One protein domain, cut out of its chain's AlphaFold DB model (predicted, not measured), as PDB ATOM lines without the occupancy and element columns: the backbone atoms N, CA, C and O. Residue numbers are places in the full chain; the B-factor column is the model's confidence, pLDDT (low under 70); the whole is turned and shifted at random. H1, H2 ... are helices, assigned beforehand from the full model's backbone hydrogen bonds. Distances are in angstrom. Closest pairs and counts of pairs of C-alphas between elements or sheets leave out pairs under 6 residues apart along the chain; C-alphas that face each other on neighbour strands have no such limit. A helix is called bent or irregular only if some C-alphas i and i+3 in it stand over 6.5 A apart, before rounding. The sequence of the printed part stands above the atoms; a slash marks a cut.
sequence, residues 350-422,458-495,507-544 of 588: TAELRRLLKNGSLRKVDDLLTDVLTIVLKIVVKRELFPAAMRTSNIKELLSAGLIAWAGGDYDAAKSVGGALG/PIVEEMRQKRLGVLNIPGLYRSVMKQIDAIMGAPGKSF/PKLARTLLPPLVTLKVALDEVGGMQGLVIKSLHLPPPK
ATOM      1  N   THR A 350      33.808  37.195  49.512       88.38
ATOM      2  CA  THR A 350      34.271  38.474  50.086       88.38
ATOM      3  C   THR A 350      35.569  38.287  50.876       88.38
ATOM      4  O   THR A 350      36.503  39.083  50.744       88.38
ATOM      5  N   ALA A 351      35.649  37.234  51.697       89.62
ATOM      6  CA  ALA A 351      36.847  36.904  52.464       89.62
ATOM      7  C   ALA A 351      38.025  36.520  51.551       89.62
ATOM      8  O   ALA A 351      39.145  36.991  51.761       89.62
ATOM      9  N   GLU A 352      37.763  35.744  50.498       90.62
ATOM     10  CA  GLU A 352      38.769  35.344  49.511       90.62
ATOM     11  C   GLU A 352      39.309  36.542  48.716       90.62
ATOM     12  O   GLU A 352      40.520  36.684  48.575       90.62
ATOM     13  N   LEU A 353      38.467  37.492  48.294       89.44
ATOM     14  CA  LEU A 353      38.960  38.727  47.664       89.44
ATOM     15  C   LEU A 353      39.799  39.587  48.615       89.44
ATOM     16  O   LEU A 353      40.805  40.156  48.194       89.44
ATOM     17  N   ARG A 354      39.464  39.632  49.910       91.50
ATOM     18  CA  ARG A 354      40.326  40.271  50.921       91.50
ATOM     19  C   ARG A 354      41.665  39.537  51.090       91.50
ATOM     20  O   ARG A 354      42.657  40.189  51.416       91.50
ATOM     21  N   ARG A 355      41.731  38.221  50.851       94.06
ATOM     22  CA  ARG A 355      42.983  37.439  50.822       94.06
ATOM     23  C   ARG A 355      43.804  37.736  49.560       94.06
ATOM     24  O   ARG A 355      44.991  38.029  49.683       94.06
ATOM     25  N   LEU A 356      43.160  37.737  48.390       92.06
ATOM     26  CA  LEU A 356      43.758  38.012  47.072       92.06
ATOM     27  C   LEU A 356      44.211  39.475  46.892       92.06
ATOM     28  O   LEU A 356      45.095  39.775  46.089       92.06
ATOM     29  N   LEU A 357      43.633  40.395  47.669       91.50
ATOM     30  CA  LEU A 357      44.121  41.762  47.830       91.50
ATOM     31  C   LEU A 357      45.391  41.815  48.694       91.50
ATOM     32  O   LEU A 357      46.354  42.486  48.335       91.50
ATOM     33  N   LYS A 358      45.408  41.102  49.829       92.88
ATOM     34  CA  LYS A 358      46.522  41.128  50.795       92.88
ATOM     35  C   LYS A 358      47.797  40.442  50.300       92.88
ATOM     36  O   LYS A 358      48.878  40.879  50.669       92.88
ATOM     37  N   ASN A 359      47.687  39.380  49.503       93.56
ATOM     38  CA  ASN A 359      48.848  38.653  48.970       93.56
ATOM     39  C   ASN A 359      49.378  39.224  47.634       93.56
ATOM     40  O   ASN A 359      50.266  38.623  47.035       93.56
ATOM     41  N   GLY A 360      48.810  40.328  47.137       93.06
ATOM     42  CA  GLY A 360      49.192  40.935  45.860       93.06
ATOM     43  C   GLY A 360      48.684  40.211  44.605       93.06
ATOM     44  O   GLY A 360      49.027  40.638  43.504       93.06
ATOM     45  N   SER A 361      47.849  39.167  44.721       91.81
ATOM     46  CA  SER A 361      47.310  38.452  43.553       91.81
ATOM     47  C   SER A 361      46.562  39.374  42.589       91.81
ATOM     48  O   SER A 361      46.671  39.169  41.390       91.81
ATOM     49  N   LEU A 362      45.857  40.406  43.064       89.56
ATOM     50  CA  LEU A 362      45.186  41.365  42.173       89.56
ATOM     51  C   LEU A 362      46.161  42.145  41.277       89.56
ATOM     52  O   LEU A 362      45.872  42.326  40.100       89.56
ATOM     53  N   ARG A 363      47.331  42.539  41.797       91.50
ATOM     54  CA  ARG A 363      48.354  43.239  41.005       91.50
ATOM     55  C   ARG A 363      48.923  42.334  39.910       91.50
ATOM     56  O   ARG A 363      49.007  42.763  38.768       91.50
ATOM     57  N   LYS A 364      49.191  41.060  40.228       89.81
ATOM     58  CA  LYS A 364      49.590  40.038  39.239       89.81
ATOM     59  C   LYS A 364      48.596  39.923  38.070       89.81
ATOM     60  O   LYS A 364      49.000  39.640  36.948       89.81
ATOM     61  N   VAL A 365      47.302  40.169  38.309       86.06
ATOM     62  CA  VAL A 365      46.277  40.204  37.250       86.06
ATOM     63  C   VAL A 365      46.360  41.476  36.403       86.06
ATOM     64  O   VAL A 365      46.230  41.388  35.184       86.06
ATOM     65  N   ASP A 366      46.595  42.641  37.009       86.94
ATOM     66  CA  ASP A 366      46.805  43.901  36.277       86.94
ATOM     67  C   ASP A 366      48.067  43.851  35.395       86.94
ATOM     68  O   ASP A 366      48.038  44.280  34.236       86.94
ATOM     69  N   ASP A 367      49.147  43.264  35.918       87.62
ATOM     70  CA  ASP A 367      50.396  43.020  35.195       87.62
ATOM     71  C   ASP A 367      50.143  42.051  34.009       87.62
ATOM     72  O   ASP A 367      50.398  42.402  32.853       87.62
ATOM     73  N   LEU A 368      49.499  40.896  34.249       84.50
ATOM     74  CA  LEU A 368      49.124  39.917  33.211       84.50
ATOM     75  C   LEU A 368      48.224  40.511  32.110       84.50
ATOM     76  O   LEU A 368      48.433  40.244  30.925       84.50
ATOM     77  N   LEU A 369      47.222  41.321  32.472       83.50
ATOM     78  CA  LEU A 369      46.352  42.001  31.502       83.50
ATOM     79  C   LEU A 369      47.135  43.007  30.644       83.50
ATOM     80  O   LEU A 369      46.838  43.159  29.457       83.50
ATOM     81  N   THR A 370      48.149  43.662  31.218       87.31
ATOM     82  CA  THR A 370      49.041  44.585  30.498       87.31
ATOM     83  C   THR A 370      49.907  43.838  29.480       87.31
ATOM     84  O   THR A 370      50.005  44.273  28.327       87.31
ATOM     85  N   ASP A 371      50.469  42.687  29.854       83.38
ATOM     86  CA  ASP A 371      51.267  41.845  28.955       83.38
ATOM     87  C   ASP A 371      50.426  41.247  27.819       83.38
ATOM     88  O   ASP A 371      50.809  41.342  26.649       83.38
ATOM     89  N   VAL A 372      49.242  40.703  28.126       79.81
ATOM     90  CA  VAL A 372      48.312  40.168  27.118       79.81
ATOM     91  C   VAL A 372      47.885  41.257  26.130       79.81
ATOM     92  O   VAL A 372      47.950  41.039  24.917       79.81
ATOM     93  N   LEU A 373      47.513  42.451  26.610       84.00
ATOM     94  CA  LEU A 373      47.176  43.578  25.733       84.00
ATOM     95  C   LEU A 373      48.377  44.006  24.873       84.00
ATOM     96  O   LEU A 373      48.225  44.236  23.673       84.00
ATOM     97  N   THR A 374      49.582  44.042  25.445       84.44
ATOM     98  CA  THR A 374      50.819  44.377  24.723       84.44
ATOM     99  C   THR A 374      51.145  43.350  23.630       84.44
ATOM    100  O   THR A 374      51.551  43.724  22.527       84.44
ATOM    101  N   ILE A 375      50.930  42.058  23.889       79.06
ATOM    102  CA  ILE A 375      51.061  40.973  22.903       79.06
ATOM    103  C   ILE A 375      50.031  41.137  21.775       79.06
ATOM    104  O   ILE A 375      50.401  41.121  20.599       79.06
ATOM    105  N   VAL A 376      48.758  41.360  22.110       78.19
ATOM    106  CA  VAL A 376      47.673  41.541  21.130       78.19
ATOM    107  C   VAL A 376      47.903  42.786  20.261       78.19
ATOM    108  O   VAL A 376      47.803  42.696  19.037       78.19
ATOM    109  N   LEU A 377      48.312  43.919  20.845       82.88
ATOM    110  CA  LEU A 377      48.700  45.126  20.102       82.88
ATOM    111  C   LEU A 377      49.878  44.865  19.152       82.88
ATOM    112  O   LEU A 377      49.808  45.241  17.980       82.88
ATOM    113  N   LYS A 378      50.933  44.170  19.605       80.94
ATOM    114  CA  LYS A 378      52.075  43.790  18.749       80.94
ATOM    115  C   LYS A 378      51.631  42.949  17.542       80.94
ATOM    116  O   LYS A 378      52.134  43.189  16.445       80.94
ATOM    117  N   ILE A 379      50.684  42.021  17.720       76.75
ATOM    118  CA  ILE A 379      50.126  41.179  16.643       76.75
ATOM    119  C   ILE A 379      49.269  41.998  15.662       76.75
ATOM    120  O   ILE A 379      49.387  41.819  14.450       76.75
ATOM    121  N   VAL A 380      48.405  42.889  16.160       79.94
ATOM    122  CA  VAL A 380      47.475  43.657  15.312       79.94
ATOM    123  C   VAL A 380      48.190  44.767  14.533       79.94
ATOM    124  O   VAL A 380      47.909  44.937  13.345       79.94
ATOM    125  N   VAL A 381      49.116  45.495  15.169       78.81
ATOM    126  CA  VAL A 381      49.761  46.687  14.589       78.81
ATOM    127  C   VAL A 381      50.910  46.332  13.640       78.81
ATOM    128  O   VAL A 381      51.004  46.912  12.563       78.81
ATOM    129  N   LYS A 382      51.768  45.348  13.955       69.88
ATOM    130  CA  LYS A 382      52.952  45.027  13.120       69.88
ATOM    131  C   LYS A 382      52.636  44.270  11.817       69.88
ATOM    132  O   LYS A 382      53.525  43.646  11.237       69.88
ATOM    133  N   ARG A 383      51.394  44.318  11.320       57.91
ATOM    134  CA  ARG A 383      50.952  43.540  10.152       57.91
ATOM    135  C   ARG A 383      51.657  43.930   8.847       57.91
ATOM    136  O   ARG A 383      51.798  43.078   7.980       57.91
ATOM    137  N   GLU A 384      52.166  45.156   8.734       49.19
ATOM    138  CA  GLU A 384      52.963  45.605   7.577       49.19
ATOM    139  C   GLU A 384      54.443  45.185   7.650       49.19
ATOM    140  O   GLU A 384      55.130  45.140   6.635       49.19
ATOM    141  N   LEU A 385      54.934  44.788   8.831       51.03
ATOM    142  CA  LEU A 385      56.299  44.284   9.021       51.03
ATOM    143  C   LEU A 385      56.399  42.753   8.929       51.03
ATOM    144  O   LEU A 385      57.501  42.216   9.038       51.03
ATOM    145  N   PHE A 386      55.285  42.038   8.729       53.84
ATOM    146  CA  PHE A 386      55.222  40.568   8.770       53.84
ATOM    147  C   PHE A 386      56.306  39.847   7.936       53.84
ATOM    148  O   PHE A 386      56.945  38.950   8.489       53.84
ATOM    149  N   PRO A 387      56.600  40.241   6.676       56.44
ATOM    150  CA  PRO A 387      57.623  39.572   5.865       56.44
ATOM    151  C   PRO A 387      59.046  39.662   6.442       56.44
ATOM    152  O   PRO A 387      59.834  38.737   6.281       56.44
ATOM    153  N   ALA A 388      59.377  40.755   7.140       52.94
ATOM    154  CA  ALA A 388      60.708  40.995   7.706       52.94
ATOM    155  C   ALA A 388      60.812  40.615   9.197       52.94
ATOM    156  O   ALA A 388      61.885  40.256   9.686       52.94
ATOM    157  N   ALA A 389      59.699  40.680   9.933       48.12
ATOM    158  CA  ALA A 389      59.637  40.408  11.367       48.12
ATOM    159  C   ALA A 389      59.603  38.909  11.714       48.12
ATOM    160  O   ALA A 389      59.852  38.563  12.869       48.12
ATOM    161  N   MET A 390      59.374  38.024  10.736       50.38
ATOM    162  CA  MET A 390      59.386  36.553  10.864       50.38
ATOM    163  C   MET A 390      60.788  35.938  11.092       50.38
ATOM    164  O   MET A 390      61.026  34.766  10.801       50.38
ATOM    165  N   ARG A 391      61.732  36.686  11.686       55.25
ATOM    166  CA  ARG A 391      62.905  36.075  12.333       55.25
ATOM    167  C   ARG A 391      62.427  35.292  13.556       55.25
ATOM    168  O   ARG A 391      61.715  35.822  14.408       55.25
ATOM    169  N   THR A 392      62.837  34.029  13.654       56.12
ATOM    170  CA  THR A 392      62.322  33.065  14.646       56.12
ATOM    171  C   THR A 392      62.594  33.445  16.108       56.12
ATOM    172  O   THR A 392      61.939  32.905  16.998       56.12
ATOM    173  N   SER A 393      63.497  34.399  16.366       57.03
ATOM    174  CA  SER A 393      63.709  35.036  17.674       57.03
ATOM    175  C   SER A 393      62.446  35.719  18.204       57.03
ATOM    176  O   SER A 393      62.035  35.455  19.327       57.03
ATOM    177  N   ASN A 394      61.777  36.527  17.380       60.06
ATOM    178  CA  ASN A 394      60.696  37.414  17.824       60.06
ATOM    179  C   ASN A 394      59.461  36.624  18.289       60.06
ATOM    180  O   ASN A 394      58.778  37.007  19.235       60.06
ATOM    181  N   ILE A 395      59.191  35.490  17.631       59.00
ATOM    182  CA  ILE A 395      58.125  34.559  18.020       59.00
ATOM    183  C   ILE A 395      58.522  33.791  19.287       59.00
ATOM    184  O   ILE A 395      57.683  33.616  20.166       59.00
ATOM    185  N   LYS A 396      59.793  33.386  19.429       59.94
ATOM    186  CA  LYS A 396      60.290  32.753  20.663       59.94
ATOM    187  C   LYS A 396      60.205  33.693  21.865       59.94
ATOM    188  O   LYS A 396      59.767  33.244  22.915       59.94
ATOM    189  N   GLU A 397      60.548  34.971  21.714       62.78
ATOM    190  CA  GLU A 397      60.394  35.984  22.767       62.78
ATOM    191  C   GLU A 397      58.923  36.138  23.177       62.78
ATOM    192  O   GLU A 397      58.596  35.980  24.352       62.78
ATOM    193  N   LEU A 398      58.019  36.350  22.211       60.44
ATOM    194  CA  LEU A 398      56.579  36.503  22.457       60.44
ATOM    195  C   LEU A 398      55.977  35.277  23.169       60.44
ATOM    196  O   LEU A 398      55.225  35.421  24.132       60.44
ATOM    197  N   LEU A 399      56.340  34.072  22.718       62.56
ATOM    198  CA  LEU A 399      55.919  32.814  23.337       62.56
ATOM    199  C   LEU A 399      56.563  32.603  24.711       62.56
ATOM    200  O   LEU A 399      55.894  32.090  25.601       62.56
ATOM    201  N   SER A 400      57.819  33.011  24.915       64.75
ATOM    202  CA  SER A 400      58.475  32.923  26.225       64.75
ATOM    203  C   SER A 400      57.848  33.865  27.246       64.75
ATOM    204  O   SER A 400      57.654  33.443  28.376       64.75
ATOM    205  N   ALA A 401      57.437  35.077  26.856       63.53
ATOM    206  CA  ALA A 401      56.702  35.982  27.737       63.53
ATOM    207  C   ALA A 401      55.364  35.353  28.169       63.53
ATOM    208  O   ALA A 401      55.069  35.286  29.360       63.53
ATOM    209  N   GLY A 402      54.612  34.781  27.217       64.12
ATOM    210  CA  GLY A 402      53.391  34.027  27.514       64.12
ATOM    211  C   GLY A 402      53.622  32.800  28.409       64.12
ATOM    212  O   GLY A 402      52.843  32.565  29.331       64.12
ATOM    213  N   LEU A 403      54.705  32.042  28.194       64.44
ATOM    214  CA  LEU A 403      55.065  30.901  29.047       64.44
ATOM    215  C   LEU A 403      55.523  31.326  30.447       64.44
ATOM    216  O   LEU A 403      55.226  30.624  31.408       64.44
ATOM    217  N   ILE A 404      56.243  32.442  30.573       65.25
ATOM    218  CA  ILE A 404      56.744  32.965  31.852       65.25
ATOM    219  C   ILE A 404      55.582  33.502  32.689       65.25
ATOM    220  O   ILE A 404      55.478  33.131  33.852       65.25
ATOM    221  N   ALA A 405      54.662  34.272  32.103       60.75
ATOM    222  CA  ALA A 405      53.451  34.731  32.791       60.75
ATOM    223  C   ALA A 405      52.534  33.560  33.211       60.75
ATOM    224  O   ALA A 405      51.892  33.588  34.262       60.75
ATOM    225  N   TRP A 406      52.505  32.480  32.421       62.84
ATOM    226  CA  TRP A 406      51.800  31.249  32.785       62.84
ATOM    227  C   TRP A 406      52.497  30.489  33.931       62.84
ATOM    228  O   TRP A 406      51.843  30.097  34.895       62.84
ATOM    229  N   ALA A 407      53.824  30.334  33.874       65.88
ATOM    230  CA  ALA A 407      54.618  29.606  34.869       65.88
ATOM    231  C   ALA A 407      54.898  30.394  36.170       65.88
ATOM    232  O   ALA A 407      55.181  29.786  37.200       65.88
ATOM    233  N   GLY A 408      54.800  31.729  36.157       70.38
ATOM    234  CA  GLY A 408      55.021  32.621  37.309       70.38
ATOM    235  C   GLY A 408      53.887  32.642  38.347       70.38
ATOM    236  O   GLY A 408      53.931  33.407  39.320       70.38
ATOM    237  N   GLY A 409      52.850  31.823  38.146       75.81
ATOM    238  CA  GLY A 409      51.662  31.762  39.000       75.81
ATOM    239  C   GLY A 409      50.697  32.941  38.823       75.81
ATOM    240  O   GLY A 409      49.730  33.056  39.576       75.81
ATOM    241  N   ASP A 410      50.925  33.818  37.840       81.31
ATOM    242  CA  ASP A 410      50.027  34.940  37.530       81.31
ATOM    243  C   ASP A 410      48.720  34.442  36.902       81.31
ATOM    244  O   ASP A 410      47.644  34.956  37.209       81.31
ATOM    245  N   TYR A 411      48.788  33.350  36.133       78.44
ATOM    246  CA  TYR A 411      47.611  32.599  35.693       78.44
ATOM    247  C   TYR A 411      46.770  32.074  36.874       78.44
ATOM    248  O   TYR A 411      45.556  32.279  36.900       78.44
ATOM    249  N   ASP A 412      47.390  31.463  37.891       82.12
ATOM    250  CA  ASP A 412      46.665  30.978  39.076       82.12
ATOM    251  C   ASP A 412      46.118  32.128  39.935       82.12
ATOM    252  O   ASP A 412      45.026  32.008  40.499       82.12
ATOM    253  N   ALA A 413      46.804  33.276  39.984       85.75
ATOM    254  CA  ALA A 413      46.258  34.497  40.568       85.75
ATOM    255  C   ALA A 413      45.008  34.970  39.801       85.75
ATOM    256  O   ALA A 413      43.962  35.179  40.417       85.75
ATOM    257  N   ALA A 414      45.066  35.050  38.468       80.56
ATOM    258  CA  ALA A 414      43.950  35.464  37.616       80.56
ATOM    259  C   ALA A 414      42.749  34.510  37.682       80.56
ATOM    260  O   ALA A 414      41.597  34.957  37.748       80.56
ATOM    261  N   LYS A 415      43.011  33.204  37.749       81.81
ATOM    262  CA  LYS A 415      42.024  32.141  37.965       81.81
ATOM    263  C   LYS A 415      41.381  32.226  39.351       81.81
ATOM    264  O   LYS A 415      40.162  32.124  39.459       81.81
ATOM    265  N   SER A 416      42.169  32.480  40.400       86.12
ATOM    266  CA  SER A 416      41.665  32.665  41.771       86.12
ATOM    267  C   SER A 416      40.795  33.922  41.888       86.12
ATOM    268  O   SER A 416      39.692  33.867  42.429       86.12
ATOM    269  N   VAL A 417      41.243  35.041  41.309       83.69
ATOM    270  CA  VAL A 417      40.499  36.310  41.256       83.69
ATOM    271  C   VAL A 417      39.210  36.165  40.443       83.69
ATOM    272  O   VAL A 417      38.151  36.580  40.908       83.69
ATOM    273  N   GLY A 418      39.253  35.509  39.279       78.12
ATOM    274  CA  GLY A 418      38.062  35.212  38.476       78.12
ATOM    275  C   GLY A 418      37.076  34.279  39.177       78.12
ATOM    276  O   GLY A 418      35.866  34.504  39.118       78.12
ATOM    277  N   GLY A 419      37.587  33.275  39.894       80.62
ATOM    278  CA  GLY A 419      36.797  32.389  40.743       80.62
ATOM    279  C   GLY A 419      36.098  33.144  41.873       80.62
ATOM    280  O   GLY A 419      34.891  32.996  42.042       80.62
ATOM    281  N   ALA A 420      36.817  34.008  42.591       84.50
ATOM    282  CA  ALA A 420      36.274  34.783  43.702       84.50
ATOM    283  C   ALA A 420      35.276  35.867  43.244       84.50
ATOM    284  O   ALA A 420      34.196  35.982  43.820       84.50
ATOM    285  N   LEU A 421      35.569  36.598  42.159       80.94
ATOM    286  CA  LEU A 421      34.627  37.541  41.534       80.94
ATOM    287  C   LEU A 421      33.382  36.832  40.980       80.94
ATOM    288  O   LEU A 421      32.277  37.359  41.067       80.94
ATOM    289  N   GLY A 422      33.539  35.627  40.425       76.69
ATOM    290  CA  GLY A 422      32.410  34.807  39.994       76.69
ATOM    291  C   GLY A 422      31.563  34.314  41.164       76.69
ATOM    292  O   GLY A 422      30.337  34.367  41.085       76.69
ATOM    293  N   PRO A 458      31.875  55.046  45.557       49.94
ATOM    294  CA  PRO A 458      32.411  56.073  44.664       49.94
ATOM    295  C   PRO A 458      32.828  55.554  43.278       49.94
ATOM    296  O   PRO A 458      32.870  56.348  42.345       49.94
ATOM    297  N   ILE A 459      33.047  54.234  43.110       45.19
ATOM    298  CA  ILE A 459      33.145  53.585  41.786       45.19
ATOM    299  C   ILE A 459      32.017  54.033  40.863       45.19
ATOM    300  O   ILE A 459      32.276  54.380  39.720       45.19
ATOM    301  N   VAL A 460      30.768  53.946  41.324       49.06
ATOM    302  CA  VAL A 460      29.589  54.008  40.455       49.06
ATOM    303  C   VAL A 460      29.447  55.403  39.874       49.06
ATOM    304  O   VAL A 460      29.226  55.549  38.676       49.06
ATOM    305  N   GLU A 461      29.652  56.426  40.703       51.44
ATOM    306  CA  GLU A 461      29.608  57.821  40.277       51.44
ATOM    307  C   GLU A 461      30.859  58.211  39.469       51.44
ATOM    308  O   GLU A 461      30.739  58.876  38.445       51.44
ATOM    309  N   GLU A 462      32.050  57.720  39.829       52.06
ATOM    310  CA  GLU A 462      33.275  57.941  39.048       52.06
ATOM    311  C   GLU A 462      33.180  57.302  37.647       52.06
ATOM    312  O   GLU A 462      33.460  57.955  36.641       52.06
ATOM    313  N   MET A 463      32.708  56.055  37.560       48.09
ATOM    314  CA  MET A 463      32.424  55.368  36.297       48.09
ATOM    315  C   MET A 463      31.305  56.063  35.518       48.09
ATOM    316  O   MET A 463      31.403  56.189  34.299       48.09
ATOM    317  N   ARG A 464      30.247  56.544  36.182       52.41
ATOM    318  CA  ARG A 464      29.162  57.306  35.543       52.41
ATOM    319  C   ARG A 464      29.696  58.586  34.898       52.41
ATOM    320  O   ARG A 464      29.426  58.824  33.722       52.41
ATOM    321  N   GLN A 465      30.476  59.376  35.634       51.75
ATOM    322  CA  GLN A 465      31.039  60.645  35.162       51.75
ATOM    323  C   GLN A 465      32.026  60.443  34.006       51.75
ATOM    324  O   GLN A 465      31.948  61.159  33.006       51.75
ATOM    325  N   LYS A 466      32.887  59.421  34.083       53.16
ATOM    326  CA  LYS A 466      33.829  59.053  33.011       53.16
ATOM    327  C   LYS A 466      33.191  58.229  31.874       53.16
ATOM    328  O   LYS A 466      33.872  57.843  30.934       53.16
ATOM    329  N   ARG A 467      31.872  57.984  31.921       48.66
ATOM    330  CA  ARG A 467      31.084  57.152  30.980       48.66
ATOM    331  C   ARG A 467      31.467  55.660  30.927       48.66
ATOM    332  O   ARG A 467      30.958  54.940  30.074       48.66
ATOM    333  N   LEU A 468      32.258  55.169  31.883       47.16
ATOM    334  CA  LEU A 468      32.516  53.742  32.111       47.16
ATOM    335  C   LEU A 468      31.329  52.969  32.719       47.16
ATOM    336  O   LEU A 468      31.423  51.753  32.864       47.16
ATOM    337  N   GLY A 469      30.217  53.620  33.084       40.97
ATOM    338  CA  GLY A 469      29.003  52.989  33.652       40.97
ATOM    339  C   GLY A 469      28.226  52.059  32.697       40.97
ATOM    340  O   GLY A 469      27.010  51.949  32.799       40.97
ATOM    341  N   VAL A 470      28.942  51.465  31.741       44.47
ATOM    342  CA  VAL A 470      28.528  50.716  30.543       44.47
ATOM    343  C   VAL A 470      29.455  49.482  30.394       44.47
ATOM    344  O   VAL A 470      29.654  48.934  29.315       44.47
ATOM    345  N   LEU A 471      30.104  49.052  31.487       46.66
ATOM    346  CA  LEU A 471      31.122  47.997  31.503       46.66
ATOM    347  C   LEU A 471      30.849  46.968  32.603       46.66
ATOM    348  O   LEU A 471      31.157  47.174  33.777       46.66
ATOM    349  N   ASN A 472      30.353  45.795  32.200       54.28
ATOM    350  CA  ASN A 472      30.344  44.599  33.042       54.28
ATOM    351  C   ASN A 472      31.790  44.095  33.200       54.28
ATOM    352  O   ASN A 472      32.216  43.165  32.517       54.28
ATOM    353  N   ILE A 473      32.579  44.723  34.073       50.66
ATOM    354  CA  ILE A 473      33.984  44.346  34.282       50.66
ATOM    355  C   ILE A 473      34.144  42.850  34.624       50.66
ATOM    356  O   ILE A 473      35.014  42.231  34.019       50.66
ATOM    357  N   PRO A 474      33.317  42.195  35.472       49.97
ATOM    358  CA  PRO A 474      33.444  40.755  35.720       49.97
ATOM    359  C   PRO A 474      33.079  39.897  34.509       49.97
ATOM    360  O   PRO A 474      33.639  38.817  34.340       49.97
ATOM    361  N   GLY A 475      32.123  40.341  33.691       53.72
ATOM    362  CA  GLY A 475      31.681  39.639  32.493       53.72
ATOM    363  C   GLY A 475      32.691  39.739  31.358       53.72
ATOM    364  O   GLY A 475      33.039  38.735  30.744       53.72
ATOM    365  N   LEU A 476      33.222  40.940  31.149       52.44
ATOM    366  CA  LEU A 476      34.304  41.241  30.226       52.44
ATOM    367  C   LEU A 476      35.595  40.529  30.649       52.44
ATOM    368  O   LEU A 476      36.194  39.831  29.836       52.44
ATOM    369  N   TYR A 477      35.957  40.592  31.934       57.12
ATOM    370  CA  TYR A 477      37.060  39.825  32.518       57.12
ATOM    371  C   TYR A 477      36.855  38.317  32.341       57.12
ATOM    372  O   TYR A 477      37.763  37.635  31.886       57.12
ATOM    373  N   ARG A 478      35.660  37.772  32.620       57.69
ATOM    374  CA  ARG A 478      35.373  36.342  32.407       57.69
ATOM    375  C   ARG A 478      35.404  35.959  30.926       57.69
ATOM    376  O   ARG A 478      35.874  34.874  30.618       57.69
ATOM    377  N   SER A 479      34.945  36.816  30.018       57.34
ATOM    378  CA  SER A 479      35.001  36.583  28.567       57.34
ATOM    379  C   SER A 479      36.442  36.597  28.045       57.34
ATOM    380  O   SER A 479      36.830  35.715  27.279       57.34
ATOM    381  N   VAL A 480      37.258  37.542  28.522       55.91
ATOM    382  CA  VAL A 480      38.706  37.600  28.280       55.91
ATOM    383  C   VAL A 480      39.390  36.354  28.841       55.91
ATOM    384  O   VAL A 480      40.056  35.649  28.090       55.91
ATOM    385  N   MET A 481      39.166  36.009  30.111       59.41
ATOM    386  CA  MET A 481      39.762  34.830  30.748       59.41
ATOM    387  C   MET A 481      39.303  33.517  30.106       59.41
ATOM    388  O   MET A 481      40.129  32.642  29.909       59.41
ATOM    389  N   LYS A 482      38.039  33.385  29.684       62.53
ATOM    390  CA  LYS A 482      37.528  32.202  28.963       62.53
ATOM    391  C   LYS A 482      38.160  32.057  27.575       62.53
ATOM    392  O   LYS A 482      38.370  30.938  27.114       62.53
ATOM    393  N   GLN A 483      38.490  33.168  26.914       58.72
ATOM    394  CA  GLN A 483      39.243  33.153  25.656       58.72
ATOM    395  C   GLN A 483      40.738  32.880  25.887       58.72
ATOM    396  O   GLN A 483      41.320  32.116  25.124       58.72
ATOM    397  N   ILE A 484      41.341  33.403  26.960       56.06
ATOM    398  CA  ILE A 484      42.707  33.052  27.384       56.06
ATOM    399  C   ILE A 484      42.788  31.557  27.731       56.06
ATOM    400  O   ILE A 484      43.665  30.876  27.214       56.06
ATOM    401  N   ASP A 485      41.850  31.013  28.508       58.78
ATOM    402  CA  ASP A 485      41.756  29.582  28.834       58.78
ATOM    403  C   ASP A 485      41.596  28.719  27.570       58.78
ATOM    404  O   ASP A 485      42.217  27.666  27.464       58.78
ATOM    405  N   ALA A 486      40.813  29.167  26.581       59.22
ATOM    406  CA  ALA A 486      40.666  28.462  25.304       59.22
ATOM    407  C   ALA A 486      41.949  28.490  24.446       59.22
ATOM    408  O   ALA A 486      42.248  27.509  23.769       59.22
ATOM    409  N   ILE A 487      42.715  29.586  24.490       53.44
ATOM    410  CA  ILE A 487      44.014  29.725  23.808       53.44
ATOM    411  C   ILE A 487      45.095  28.881  24.505       53.44
ATOM    412  O   ILE A 487      45.838  28.155  23.849       53.44
ATOM    413  N   MET A 488      45.181  28.975  25.834       53.16
ATOM    414  CA  MET A 488      46.271  28.428  26.654       53.16
ATOM    415  C   MET A 488      46.030  26.977  27.096       53.16
ATOM    416  O   MET A 488      46.982  26.253  27.373       53.16
ATOM    417  N   GLY A 489      44.770  26.532  27.150       51.44
ATOM    418  CA  GLY A 489      44.387  25.150  27.460       51.44
ATOM    419  C   GLY A 489      44.571  24.172  26.294       51.44
ATOM    420  O   GLY A 489      44.477  22.959  26.489       51.44
ATOM    421  N   ALA A 490      44.859  24.667  25.086       52.28
ATOM    422  CA  ALA A 490      45.235  23.825  23.958       52.28
ATOM    423  C   ALA A 490      46.619  23.186  24.218       52.28
ATOM    424  O   ALA A 490      47.584  23.907  24.478       52.28
ATOM    425  N   PRO A 491      46.778  21.849  24.122       52.88
ATOM    426  CA  PRO A 491      48.059  21.202  24.401       52.88
ATOM    427  C   PRO A 491      49.136  21.743  23.453       52.88
ATOM    428  O   PRO A 491      48.963  21.713  22.234       52.88
ATOM    429  N   GLY A 492      50.256  22.227  24.001       50.00
ATOM    430  CA  GLY A 492      51.151  23.182  23.323       50.00
ATOM    431  C   GLY A 492      51.694  22.783  21.940       50.00
ATOM    432  O   GLY A 492      52.029  23.656  21.144       50.00
ATOM    433  N   LYS A 493      51.731  21.486  21.597       48.34
ATOM    434  CA  LYS A 493      52.065  21.018  20.236       48.34
ATOM    435  C   LYS A 493      50.990  21.380  19.198       48.34
ATOM    436  O   LYS A 493      51.340  21.707  18.067       48.34
ATOM    437  N   SER A 494      49.712  21.356  19.576       54.47
ATOM    438  CA  SER A 494      48.597  21.802  18.730       54.47
ATOM    439  C   SER A 494      48.605  23.320  18.577       54.47
ATOM    440  O   SER A 494      48.578  23.803  17.450       54.47
ATOM    441  N   PHE A 495      48.766  24.057  19.685       55.34
ATOM    442  CA  PHE A 495      48.885  25.519  19.659       55.34
ATOM    443  C   PHE A 495      50.031  25.970  18.741       55.34
ATOM    444  O   PHE A 495      49.807  26.755  17.831       55.34
ATOM    445  N   PRO A 507      45.735  36.372  14.004       73.62
ATOM    446  CA  PRO A 507      45.489  37.764  13.621       73.62
ATOM    447  C   PRO A 507      43.996  38.126  13.564       73.62
ATOM    448  O   PRO A 507      43.648  39.297  13.703       73.62
ATOM    449  N   LYS A 508      43.103  37.144  13.372       75.81
ATOM    450  CA  LYS A 508      41.644  37.335  13.445       75.81
ATOM    451  C   LYS A 508      41.186  37.405  14.905       75.81
ATOM    452  O   LYS A 508      40.522  38.364  15.281       75.81
ATOM    453  N   LEU A 509      41.612  36.450  15.730       72.19
ATOM    454  CA  LEU A 509      41.308  36.368  17.158       72.19
ATOM    455  C   LEU A 509      41.851  37.578  17.935       72.19
ATOM    456  O   LEU A 509      41.121  38.176  18.713       72.19
ATOM    457  N   ALA A 510      43.079  38.015  17.652       77.12
ATOM    458  CA  ALA A 510      43.677  39.222  18.221       77.12
ATOM    459  C   ALA A 510      42.883  40.490  17.861       77.12
ATOM    460  O   ALA A 510      42.729  41.370  18.699       77.12
ATOM    461  N   ARG A 511      42.311  40.578  16.650       78.19
ATOM    462  CA  ARG A 511      41.406  41.681  16.267       78.19
ATOM    463  C   ARG A 511      40.047  41.608  16.966       78.19
ATOM    464  O   ARG A 511      39.491  42.652  17.276       78.19
ATOM    465  N   THR A 512      39.528  40.409  17.228       73.50
ATOM    466  CA  THR A 512      38.310  40.207  18.030       73.50
ATOM    467  C   THR A 512      38.541  40.531  19.511       73.50
ATOM    468  O   THR A 512      37.665  41.105  20.148       73.50
ATOM    469  N   LEU A 513      39.725  40.219  20.045       74.06
ATOM    470  CA  LEU A 513      40.112  40.467  21.437       74.06
ATOM    471  C   LEU A 513      40.570  41.904  21.715       74.06
ATOM    472  O   LEU A 513      40.400  42.369  22.838       74.06
ATOM    473  N   LEU A 514      41.156  42.611  20.741       81.50
ATOM    474  CA  LEU A 514      41.764  43.921  20.999       81.50
ATOM    475  C   LEU A 514      40.759  44.961  21.532       81.50
ATOM    476  O   LEU A 514      41.064  45.538  22.575       81.50
ATOM    477  N   PRO A 515      39.577  45.195  20.920       80.50
ATOM    478  CA  PRO A 515      38.605  46.136  21.477       80.50
ATOM    479  C   PRO A 515      38.177  45.799  22.920       80.50
ATOM    480  O   PRO A 515      38.367  46.659  23.778       80.50
ATOM    481  N   PRO A 516      37.688  44.582  23.257       71.69
ATOM    482  CA  PRO A 516      37.309  44.271  24.635       71.69
ATOM    483  C   PRO A 516      38.481  44.330  25.629       71.69
ATOM    484  O   PRO A 516      38.270  44.752  26.764       71.69
ATOM    485  N   LEU A 517      39.711  43.975  25.230       76.56
ATOM    486  CA  LEU A 517      40.896  44.104  26.091       76.56
ATOM    487  C   LEU A 517      41.271  45.564  26.374       76.56
ATOM    488  O   LEU A 517      41.567  45.893  27.522       76.56
ATOM    489  N   VAL A 518      41.247  46.440  25.363       80.31
ATOM    490  CA  VAL A 518      41.520  47.878  25.548       80.31
ATOM    491  C   VAL A 518      40.474  48.492  26.471       80.31
ATOM    492  O   VAL A 518      40.840  49.128  27.457       80.31
ATOM    493  N   THR A 519      39.183  48.256  26.212       74.69
ATOM    494  CA  THR A 519      38.114  48.826  27.043       74.69
ATOM    495  C   THR A 519      38.160  48.285  28.476       74.69
ATOM    496  O   THR A 519      37.969  49.056  29.413       74.69
ATOM    497  N   LEU A 520      38.491  47.000  28.677       77.38
ATOM    498  CA  LEU A 520      38.717  46.436  30.014       77.38
ATOM    499  C   LEU A 520      39.883  47.129  30.731       77.38
ATOM    500  O   LEU A 520      39.742  47.507  31.892       77.38
ATOM    501  N   LYS A 521      41.028  47.294  30.058       84.88
ATOM    502  CA  LYS A 521      42.236  47.841  30.685       84.88
ATOM    503  C   LYS A 521      42.072  49.311  31.063       84.88
ATOM    504  O   LYS A 521      42.403  49.664  32.189       84.88
ATOM    505  N   VAL A 522      41.485  50.127  30.183       82.19
ATOM    506  CA  VAL A 522      41.141  51.531  30.481       82.19
ATOM    507  C   VAL A 522      40.186  51.610  31.676       82.19
ATOM    508  O   VAL A 522      40.454  52.341  32.629       82.19
ATOM    509  N   ALA A 523      39.128  50.790  31.691       75.75
ATOM    510  CA  ALA A 523      38.151  50.780  32.779       75.75
ATOM    511  C   ALA A 523      38.746  50.383  34.141       75.75
ATOM    512  O   ALA A 523      38.314  50.889  35.177       75.75
ATOM    513  N   LEU A 524      39.735  49.483  34.144       81.69
ATOM    514  CA  LEU A 524      40.481  49.099  35.340       81.69
ATOM    515  C   LEU A 524      41.466  50.194  35.765       81.69
ATOM    516  O   LEU A 524      41.456  50.595  36.928       81.69
ATOM    517  N   ASP A 525      42.277  50.722  34.849       86.25
ATOM    518  CA  ASP A 525      43.274  51.759  35.150       86.25
ATOM    519  C   ASP A 525      42.626  53.023  35.734       86.25
ATOM    520  O   ASP A 525      43.128  53.584  36.712       86.25
ATOM    521  N   GLU A 526      41.455  53.415  35.224       82.12
ATOM    522  CA  GLU A 526      40.672  54.540  35.743       82.12
ATOM    523  C   GLU A 526      40.164  54.356  37.180       82.12
ATOM    524  O   GLU A 526      39.890  55.362  37.840       82.12
ATOM    525  N   VAL A 527      40.054  53.119  37.687       79.56
ATOM    526  CA  VAL A 527      39.710  52.845  39.095       79.56
ATOM    527  C   VAL A 527      40.897  52.423  39.964       79.56
ATOM    528  O   VAL A 527      40.715  52.286  41.177       79.56
ATOM    529  N   GLY A 528      42.099  52.296  39.391       87.50
ATOM    530  CA  GLY A 528      43.326  51.880  40.082       87.50
ATOM    531  C   GLY A 528      43.659  50.390  39.943       87.50
ATOM    532  O   GLY A 528      44.151  49.788  40.899       87.50
ATOM    533  N   GLY A 529      43.357  49.793  38.790       88.56
ATOM    534  CA  GLY A 529      43.526  48.369  38.499       88.56
ATOM    535  C   GLY A 529      42.447  47.482  39.128       88.56
ATOM    536  O   GLY A 529      41.536  47.951  39.817       88.56
ATOM    537  N   MET A 530      42.587  46.169  38.957       86.56
ATOM    538  CA  MET A 530      41.870  45.128  39.698       86.56
ATOM    539  C   MET A 530      42.031  45.318  41.210       86.56
ATOM    540  O   MET A 530      41.084  45.089  41.967       86.56
ATOM    541  N   GLN A 531      43.200  45.791  41.661       88.69
ATOM    542  CA  GLN A 531      43.406  46.180  43.057       88.69
ATOM    543  C   GLN A 531      42.452  47.311  43.483       88.69
ATOM    544  O   GLN A 531      41.733  47.160  44.474       88.69
ATOM    545  N   GLY A 532      42.405  48.420  42.742       85.69
ATOM    546  CA  GLY A 532      41.530  49.561  43.019       85.69
ATOM    547  C   GLY A 532      40.039  49.223  42.929       85.69
ATOM    548  O   GLY A 532      39.273  49.597  43.819       85.69
ATOM    549  N   LEU A 533      39.643  48.435  41.924       84.88
ATOM    550  CA  LEU A 533      38.288  47.899  41.771       84.88
ATOM    551  C   LEU A 533      37.831  47.157  43.036       84.88
ATOM    552  O   LEU A 533      36.770  47.460  43.581       84.88
ATOM    553  N   VAL A 534      38.641  46.213  43.526       85.62
ATOM    554  CA  VAL A 534      38.297  45.383  44.692       85.62
ATOM    555  C   VAL A 534      38.370  46.171  46.000       85.62
ATOM    556  O   VAL A 534      37.516  45.975  46.859       85.62
ATOM    557  N   ILE A 535      39.318  47.103  46.165       85.12
ATOM    558  CA  ILE A 535      39.349  48.015  47.326       85.12
ATOM    559  C   ILE A 535      38.027  48.783  47.427       85.12
ATOM    560  O   ILE A 535      37.373  48.756  48.473       85.12
ATOM    561  N   LYS A 536      37.621  49.437  46.332       81.25
ATOM    562  CA  LYS A 536      36.431  50.289  46.319       81.25
ATOM    563  C   LYS A 536      35.121  49.479  46.358       81.25
ATOM    564  O   LYS A 536      34.161  49.946  46.968       81.25
ATOM    565  N   SER A 537      35.053  48.271  45.777       79.25
ATOM    566  CA  SER A 537      33.837  47.431  45.825       79.25
ATOM    567  C   SER A 537      33.641  46.776  47.195       79.25
ATOM    568  O   SER A 537      32.522  46.686  47.703       79.25
ATOM    569  N   LEU A 538      34.739  46.401  47.859       83.50
ATOM    570  CA  LEU A 538      34.734  45.960  49.252       83.50
ATOM    571  C   LEU A 538      34.539  47.114  50.249       83.50
ATOM    572  O   LEU A 538      34.516  46.840  51.448       83.50
ATOM    573  N   HIS A 539      34.395  48.366  49.797       81.25
ATOM    574  CA  HIS A 539      34.271  49.559  50.647       81.25
ATOM    575  C   HIS A 539      35.398  49.658  51.695       81.25
ATOM    576  O   HIS A 539      35.189  50.059  52.839       81.25
ATOM    577  N   LEU A 540      36.608  49.241  51.312       80.12
ATOM    578  CA  LEU A 540      37.792  49.374  52.152       80.12
ATOM    579  C   LEU A 540      38.291  50.827  52.097       80.12
ATOM    580  O   LEU A 540      38.197  51.459  51.041       80.12
ATOM    581  N   PRO A 541      38.856  51.365  53.196       73.44
ATOM    582  CA  PRO A 541      39.540  52.650  53.133       73.44
ATOM    583  C   PRO A 541      40.664  52.579  52.088       73.44
ATOM    584  O   PRO A 541      41.283  51.515  51.942       73.44
ATOM    585  N   PRO A 542      40.963  53.682  51.374       63.12
ATOM    586  CA  PRO A 542      42.073  53.698  50.433       63.12
ATOM    587  C   PRO A 542      43.354  53.277  51.170       63.12
ATOM    588  O   PRO A 542      43.627  53.791  52.263       63.12
ATOM    589  N   PRO A 543      44.127  52.314  50.634       58.19
ATOM    590  CA  PRO A 543      45.341  51.856  51.286       58.19
ATOM    591  C   PRO A 543      46.296  53.034  51.472       58.19
ATOM    592  O   PRO A 543      46.500  53.839  50.563       58.19
ATOM    593  N   LYS A 544      46.913  53.106  52.655       54.34
ATOM    594  CA  LYS A 544      48.002  54.044  52.943       54.34
ATOM    595  C   LYS A 544      49.259  53.595  52.191       54.34
ATOM    596  O   LYS A 544      50.165  53.017  52.787       54.34
TER     597      LYS A 544
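What this domain is: This is residues 350 to 422, 458 to 495 and 507 to 544 of the 588 residues of the protein "Alpha/beta fold hydrolase" of Corallococcus sp. AB038B (UniProt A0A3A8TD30). A long helix, H2, runs through most of an elongated body made of helices, with H5 and H10 meeting its first residues at one end of the body, and H9 crossing its later residues. H7 lies over from H2, bridging H5 and H9, while H1 packs on H5 and H10 and H6 packs on H10; residues 384 to 397 and 489 to 494 stick out, the first stretch with H3 and the first residues of H4. The printed part has 149 residues with ten named helices, H1 to H10 in order along the chain, and no named strand: the class is all helix. The whole is compact, with a radius of gyration of the C-alphas of 16.6 A, and elongated, spanning 51 by 32 by 27 A.

Where its parts are: Find C-alpha 350 at (34.271, 38.474, 50.086); from there H1 runs through residues 350 to 358. H2, residues 361 to 384, starts with C-alpha 361 at (47.310, 38.452, 43.553) and is 37.1 A long; it is irregular, with C-alphas 381 and 384 7.8 A apart. Next come H3, residues 386 to 389, H4, residues 392 to 407 and 21.9 A long, and H5, residues 410 to 422 and 17.8 A long. After a cut, look for H6 at residues 458 to 465, H7 at residues 473 to 488, 21.5 A long, and H8 at residues 492 to 495. After a second cut, H9 takes residues 507 to 525, 25.8 A long; it has a kink of 36 degrees near residue 514 and is only just irregular, with C-alphas 512 and 515 6.9 A apart. H10, residues 529 to 537, ends with C-alpha 537 at (33.837, 47.431, 45.825).

How they stand to each other: Begin at H2, which with H10 is a hub, each touching four helices. Residues 361 to 368 of H2 touch H5, closest at the C-alphas of Ser 361 and Ala 413, 5.1 A apart. Residues 362 to 366 touch H10, at a steep tilt of 43 degrees, closest at the C-alphas of Leu 362 and Gln 531, 5.2 A. Residues 369 to 380 touch H9, opposite ways at a steep tilt of 41 degrees, closest at the C-alphas of Val 376 and Ala 510, 5.5 A. H4 only just touches H2, with 3 pairs of C-alphas within 8 A, the closest being Leu 368 and Ala 405, 6.8 A. H7 is apart from H2, but touches H5, closest at the C-alphas of Gly 418 and Arg 478, 6.7 A, and H9, closest at those of Ile 473 and Leu 520, 6.7 A. H1 touches H5 at a shallow tilt of 27 degrees, opposite ways, with the C-alphas of Leu 353 and Ala 420 closest at 6.2 A. H1 also touches H10, closest at Leu 357 and Gln 531, whose C-alphas are 6.5 A apart. H6 touches H10, closest at the C-alphas of Ile 459 and Lys 536, 6.5 A. H9 and H10 touch only at the corner by their link, closest at the C-alphas of Leu 524 and Met 530, 6.1 A. H3 meets H2 and H4 only through their links, and H8 is close to H7 but not clearly touching it, the C-alphas of Ile 487 and Phe 495 being 7.7 A apart. Each O i to N i+4 pair is within hydrogen-bond range in H1, H4, H5, H6, H7 and H10, against 18 of 20 in H2 and 13 of 15 in H9; H3 and H8 are too short for such a pair.

The domain as a whole: Look for the two C-alphas farthest apart at Pro 387 and Pro 541, 52.3 A. Residues 423 to 457 are not printed, with 21.8 A between C-alphas 422 and 458; residues 496 to 506 are not printed either, with 14.1 A between C-alphas 495 and 507. Of the links that are printed whole, H6 to H7 is short, the others are tight, and no link is long. The mean pLDDT of the printed part is 70.5, and it is under 70 at residues 382 to 407, 458 to 495 and 542 to 544.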